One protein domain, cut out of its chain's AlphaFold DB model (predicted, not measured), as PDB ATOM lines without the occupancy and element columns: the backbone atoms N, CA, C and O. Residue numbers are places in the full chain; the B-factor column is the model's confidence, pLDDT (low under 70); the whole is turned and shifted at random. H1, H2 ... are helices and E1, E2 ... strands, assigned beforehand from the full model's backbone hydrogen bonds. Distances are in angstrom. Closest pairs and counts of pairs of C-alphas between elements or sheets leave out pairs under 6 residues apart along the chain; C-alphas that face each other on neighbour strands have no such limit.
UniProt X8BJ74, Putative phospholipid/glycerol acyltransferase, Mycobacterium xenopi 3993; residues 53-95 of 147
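What this domain is: This is residues 53 to 95 of the 147 residues of the protein "Putative phospholipid/glycerol acyltransferase" of Mycobacterium xenopi 3993 (UniProt X8BJ74). What shape would one see first? A small sheet of three strands, E1, E2 and E3, takes one end of a rod, and two short helices, H1 and H2, sit at the other end. After E3, residues 88 to 95 fold back along the rod, past the sheet and away from the helices. What is it made of? The 43 printed residues hold two named helices and three named strands in the order E1 H1 H2 E2 E3, a mixed class with under half of the residues, 21, in named elements; the sheet's order is E1 - E2 - E3, all antiparallel. How closely is it gathered? It is only just loose, close to compact, with a radius of gyration of the C-alphas of 11.1 A and spans of 33 by 16 by 12 A.

Where its parts are: Where are the strands? E2 is residues 77 to 80, 9.9 A from first to last C-alpha, and E3 is residues 84 to 87, 10.3 A, ending at C-alpha 87 at (-14.003, -90.205, 60.689). E1 is residues 53 to 55, 5.6 A, beginning at C-alpha 53 at (-14.499, -92.349, 70.699). Where are the helices? H1 is residues 58 to 63, 8.6 A, beginning at C-alpha 58 at (-16.463, -80.226, 66.494). H2 is residues 66 to 69, 5.0 A.

How they stand to each other: How do the strands pair? E2 and E3 form an antiparallel hairpin at 149 degrees, with N 80 and O 84 2.9 A apart and N 86 and O 78 2.8 A apart, within hydrogen-bond range. E2, the inner strand, is also antiparallel to the edge strand E1 at 165 degrees, with N 54 and O 77 at 2.8 A. How do the helices stand? H1 and H2 are close but not clearly touching, their closest C-alphas being those of Ala 61 and Asp 67, 6.3 A apart. Neither helix is on the sheet, and H1 is apart from E2 and E3. What do the helix backbones show? In H1 every O i to N i+4 pair is within hydrogen-bond range; H2 is too short for such a pair, and its one O i to N i+3 pair is not within range.

The domain as a whole: How large is it? The two C-alphas farthest apart, those of Lys 68 and Leu 95, are 33.6 A apart. Are there cuts or long links? The printed part, residues 53 to 95, has no cut; the links E1 to H1, H1 to H2 and E2 to E3 are tight, and H2 to E2, with 7 residues between, is short. Where is confidence low? The mean pLDDT of the printed part is 82.5, and residues 88 to 90 of the model are under 70.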
ATOM      1  N   TYR A  53     -14.346 -93.697  71.236       88.69
ATOM      2  CA  TYR A  53     -14.499 -92.349  70.699       88.69
ATOM      3  C   TYR A  53     -13.333 -91.486  71.176       88.69
ATOM      4  O   TYR A  53     -13.127 -91.291  72.372       88.69
ATOM      5  N   LEU A  54     -12.555 -90.952  70.239       87.44
ATOM      6  CA  LEU A  54     -11.432 -90.065  70.543       87.44
ATOM      7  C   LEU A  54     -11.908 -88.627  70.725       87.44
ATOM      8  O   LEU A  54     -11.449 -87.918  71.618       87.44
ATOM      9  N   SER A  55     -12.830 -88.178  69.871       85.69
ATOM     10  CA  SER A  55     -13.426 -86.851  69.998       85.69
ATOM     11  C   SER A  55     -14.757 -86.733  69.263       85.69
ATOM     12  O   SER A  55     -15.021 -87.453  68.302       85.69
ATOM     13  N   ARG A  56     -15.542 -85.722  69.651       86.06
ATOM     14  CA  ARG A  56     -16.719 -85.244  68.903       86.06
ATOM     15  C   ARG A  56     -16.350 -84.625  67.539       86.06
ATOM     16  O   ARG A  56     -17.221 -84.395  66.712       86.06
ATOM     17  N   GLY A  57     -15.083 -84.254  67.331       82.50
ATOM     18  CA  GLY A  57     -14.598 -83.595  66.114       82.50
ATOM     19  C   GLY A  57     -15.286 -82.276  65.750       82.50
ATOM     20  O   GLY A  57     -15.300 -81.907  64.581       82.50
ATOM     21  N   MET A  58     -15.820 -81.533  66.728       81.75
ATOM     22  CA  MET A  58     -16.463 -80.226  66.494       81.75
ATOM     23  C   MET A  58     -15.524 -79.228  65.794       81.75
ATOM     24  O   MET A  58     -15.932 -78.536  64.866       81.75
ATOM     25  N   GLY A  59     -14.241 -79.197  66.179       79.94
ATOM     26  CA  GLY A  59     -13.240 -78.347  65.525       79.94
ATOM     27  C   GLY A  59     -12.986 -78.736  64.066       79.94
ATOM     28  O   GLY A  59     -12.882 -77.867  63.207       79.94
ATOM     29  N   LEU A  60     -12.960 -80.039  63.767       79.50
ATOM     30  CA  LEU A  60     -12.794 -80.543  62.403       79.50
ATOM     31  C   LEU A  60     -14.041 -80.267  61.549       79.50
ATOM     32  O   LEU A  60     -13.914 -79.836  60.405       79.50
ATOM     33  N   ALA A  61     -15.239 -80.433  62.116       80.56
ATOM     34  CA  ALA A  61     -16.497 -80.079  61.462       80.56
ATOM     35  C   ALA A  61     -16.548 -78.586  61.095       80.56
ATOM     36  O   ALA A  61     -16.935 -78.241  59.976       80.56
ATOM     37  N   HIS A  62     -16.097 -77.713  62.002       81.81
ATOM     38  CA  HIS A  62     -16.024 -76.273  61.764       81.81
ATOM     39  C   HIS A  62     -14.952 -75.901  60.727       81.81
ATOM     40  O   HIS A  62     -15.224 -75.116  59.817       81.81
ATOM     41  N   LEU A  63     -13.759 -76.506  60.808       85.88
ATOM     42  CA  LEU A  63     -12.670 -76.298  59.844       85.88
ATOM     43  C   LEU A  63     -13.100 -76.663  58.415       85.88
ATOM     44  O   LEU A  63     -12.805 -75.936  57.469       85.88
ATOM     45  N   LEU A  64     -13.844 -77.760  58.268       83.69
ATOM     46  CA  LEU A  64     -14.380 -78.235  56.989       83.69
ATOM     47  C   LEU A  64     -15.701 -77.549  56.587       83.69
ATOM     48  O   LEU A  64     -16.267 -77.875  55.544       83.69
ATOM     49  N   ARG A  65     -16.202 -76.603  57.396       84.00
ATOM     50  CA  ARG A  65     -17.475 -75.884  57.200       84.00
ATOM     51  C   ARG A  65     -18.691 -76.801  57.020       84.00
ATOM     52  O   ARG A  65     -19.671 -76.422  56.369       84.00
ATOM     53  N   LEU A  66     -18.643 -78.009  57.580       82.12
ATOM     54  CA  LEU A  66     -19.722 -78.997  57.470       82.12
ATOM     55  C   LEU A  66     -20.977 -78.554  58.228       82.12
ATOM     56  O   LEU A  66     -22.096 -78.878  57.827       82.12
ATOM     57  N   ASP A  67     -20.799 -77.741  59.264       80.69
ATOM     58  CA  ASP A  67     -21.866 -77.054  59.988       80.69
ATOM     59  C   ASP A  67     -22.697 -76.154  59.059       80.69
ATOM     60  O   ASP A  67     -23.922 -76.111  59.168       80.69
ATOM     61  N   LYS A  68     -22.044 -75.481  58.103       81.12
ATOM     62  CA  LYS A  68     -22.693 -74.574  57.142       81.12
ATOM     63  C   LYS A  68     -23.186 -75.284  55.887       81.12
ATOM     64  O   LYS A  68     -24.249 -74.937  55.382       81.12
ATOM     65  N   LEU A  69     -22.416 -76.242  55.373       84.12
ATOM     66  CA  LEU A  69     -22.718 -76.922  54.109       84.12
ATOM     67  C   LEU A  69     -23.740 -78.050  54.276       84.12
ATOM     68  O   LEU A  69     -24.588 -78.241  53.412       84.12
ATOM     69  N   MET A  70     -23.665 -78.783  55.390       82.19
ATOM     70  CA  MET A  70     -24.394 -80.041  55.599       82.19
ATOM     71  C   MET A  70     -25.193 -80.055  56.914       82.19
ATOM     72  O   MET A  70     -25.833 -81.055  57.223       82.19
ATOM     73  N   ARG A  71     -25.160 -78.968  57.707       81.06
ATOM     74  CA  ARG A  71     -25.719 -78.893  59.075       81.06
ATOM     75  C   ARG A  71     -25.152 -79.949  60.034       81.06
ATOM     76  O   ARG A  71     -25.794 -80.305  61.020       81.06
ATOM     77  N   VAL A  72     -23.928 -80.409  59.777       81.62
ATOM     78  CA  VAL A  72     -23.226 -81.398  60.602       81.62
ATOM     79  C   VAL A  72     -22.311 -80.669  61.582       81.62
ATOM     80  O   VAL A  72     -21.286 -80.117  61.193       81.62
ATOM     81  N   LYS A  73     -22.689 -80.653  62.864       79.75
ATOM     82  CA  LYS A  73     -21.926 -79.984  63.935       79.75
ATOM     83  C   LYS A  73     -20.871 -80.877  64.594       79.75
ATOM     84  O   LYS A  73     -19.957 -80.377  65.243       79.75
ATOM     85  N   ILE A  74     -21.007 -82.191  64.442       82.50
ATOM     86  CA  ILE A  74     -20.175 -83.205  65.088       82.50
ATOM     87  C   ILE A  74     -19.644 -84.123  63.993       82.50
ATOM     88  O   ILE A  74     -20.414 -84.637  63.186       82.50
ATOM     89  N   LEU A  75     -18.327 -84.313  63.971       84.50
ATOM     90  CA  LEU A  75     -17.658 -85.249  63.079       84.50
ATOM     91  C   LEU A  75     -16.868 -86.236  63.940       84.50
ATOM     92  O   LEU A  75     -15.688 -86.002  64.202       84.50
ATOM     93  N   PRO A  76     -17.516 -87.293  64.453       83.69
ATOM     94  CA  PRO A  76     -16.905 -88.138  65.461       83.69
ATOM     95  C   PRO A  76     -15.651 -88.808  64.903       83.69
ATOM     96  O   PRO A  76     -15.654 -89.336  63.789       83.69
ATOM     97  N   ILE A  77     -14.583 -88.766  65.697       87.06
ATOM     98  CA  ILE A  77     -13.342 -89.491  65.431       87.06
ATOM     99  C   ILE A  77     -13.333 -90.682  66.378       87.06
ATOM    100  O   ILE A  77     -13.353 -90.495  67.599       87.06
ATOM    101  N   SER A  78     -13.309 -91.891  65.830       88.88
ATOM    102  CA  SER A  78     -13.401 -93.125  66.607       88.88
ATOM    103  C   SER A  78     -12.404 -94.180  66.137       88.88
ATOM    104  O   SER A  78     -11.886 -94.120  65.024       88.88
ATOM    105  N   ILE A  79     -12.125 -95.153  67.001       87.25
ATOM    106  CA  ILE A  79     -11.398 -96.376  66.660       87.25
ATOM    107  C   ILE A  79     -12.361 -97.547  66.855       87.25
ATOM    108  O   ILE A  79     -12.880 -97.771  67.950       87.25
ATOM    109  N   GLY A  80     -12.632 -98.270  65.772       85.25
ATOM    110  CA  GLY A  80     -13.556 -99.398  65.736       85.25
ATOM    111  C   GLY A  80     -12.856-100.716  65.427       85.25
ATOM    112  O   GLY A  80     -11.967-100.772  64.585       85.25
ATOM    113  N   PHE A  81     -13.274-101.805  66.061       84.44
ATOM    114  CA  PHE A  81     -12.848-103.144  65.654       84.44
ATOM    115  C   PHE A  81     -13.679-103.634  64.451       84.44
ATOM    116  O   PHE A  81     -14.884-103.385  64.430       84.44
ATOM    117  N   PRO A  82     -13.108-104.356  63.467       86.44
ATOM    118  CA  PRO A  82     -11.679-104.539  63.181       86.44
ATOM    119  C   PRO A  82     -11.064-103.409  62.327       86.44
ATOM    120  O   PRO A  82      -9.892-103.484  61.973       86.44
ATOM    121  N   PHE A  83     -11.845-102.393  61.951       86.44
ATOM    122  CA  PHE A  83     -11.512-101.469  60.857       86.44
ATOM    123  C   PHE A  83     -10.561-100.311  61.221       86.44
ATOM    124  O   PHE A  83     -10.071 -99.625  60.328       86.44
ATOM    125  N   GLY A  84     -10.255-100.101  62.502       86.81
ATOM    126  CA  GLY A  84      -9.313 -99.083  62.967       86.81
ATOM    127  C   GLY A  84      -9.916 -97.677  63.057       86.81
ATOM    128  O   GLY A  84     -11.053 -97.508  63.498       86.81
ATOM    129  N   LEU A  85      -9.117 -96.661  62.717       86.81
ATOM    130  CA  LEU A  85      -9.494 -95.247  62.799       86.81
ATOM    131  C   LEU A  85     -10.577 -94.909  61.767       86.81
ATOM    132  O   LEU A  85     -10.404 -95.172  60.579       86.81
ATOM    133  N   SER A  86     -11.647 -94.251  62.210       83.12
ATOM    134  CA  SER A  86     -12.682 -93.708  61.337       83.12
ATOM    135  C   SER A  86     -13.014 -92.254  61.671       83.12
ATOM    136  O   SER A  86     -12.978 -91.824  62.827       83.12
ATOM    137  N   ALA A  87     -13.366 -91.509  60.627       75.12
ATOM    138  CA  ALA A  87     -14.003 -90.205  60.689       75.12
ATOM    139  C   ALA A  87     -15.257 -90.257  59.804       75.12
ATOM    140  O   ALA A  87     -15.252 -90.926  58.772       75.12
ATOM    141  N   VAL A  88     -16.318 -89.535  60.177       67.56
ATOM    142  CA  VAL A  88     -17.620 -89.468  59.468       67.56
ATOM    143  C   VAL A  88     -18.558 -90.643  59.765       67.56
ATOM    144  O   VAL A  88     -19.683 -90.409  60.202       67.56
ATOM    145  N   LEU A  89     -18.126 -91.888  59.553       67.19
ATOM    146  CA  LEU A  89     -18.959 -93.082  59.739       67.19
ATOM    147  C   LEU A  89     -18.232 -94.091  60.629       67.19
ATOM    148  O   LEU A  89     -17.269 -94.707  60.173       67.19
ATOM    149  N   PRO A  90     -18.661 -94.287  61.886       66.31
ATOM    150  CA  PRO A  90     -18.057 -95.277  62.764       66.31
ATOM    151  C   PRO A  90     -18.433 -96.689  62.290       66.31
ATOM    152  O   PRO A  90     -19.349 -97.313  62.808       66.31
ATOM    153  N   VAL A  91     -17.747 -97.192  61.263       71.44
ATOM    154  CA  VAL A  91     -17.897 -98.576  60.817       71.44
ATOM    155  C   VAL A  91     -17.129 -99.443  61.802       71.44
ATOM    156  O   VAL A  91     -15.898 -99.426  61.836       71.44
ATOM    157  N   ASN A  92     -17.855-100.172  62.639       83.06
ATOM    158  CA  ASN A  92     -17.280-101.131  63.566       83.06
ATOM    159  C   ASN A  92     -18.239-102.286  63.840       83.06
ATOM    160  O   ASN A  92     -19.453-102.184  63.681       83.06
ATOM    161  N   ILE A  93     -17.660-103.391  64.287       86.88
ATOM    162  CA  ILE A  93     -18.370-104.423  65.023       86.88
ATOM    163  C   ILE A  93     -18.394-103.958  66.488       86.88
ATOM    164  O   ILE A  93     -17.326-103.656  67.035       86.88
ATOM    165  N   PRO A  94     -19.577-103.843  67.118       87.00
ATOM    166  CA  PRO A  94     -19.685-103.359  68.487       87.00
ATOM    167  C   PRO A  94     -18.997-104.325  69.452       87.00
ATOM    168  O   PRO A  94     -19.205-105.539  69.392       87.00
ATOM    169  N   LEU A  95     -18.184-103.777  70.353       89.56
ATOM    170  CA  LEU A  95     -17.593-104.550  71.439       89.56
ATOM    171  C   LEU A  95     -18.695-105.024  72.400       89.56
ATOM    172  O   LEU A  95     -19.668-104.294  72.622       89.56
TER     173      LEU A  95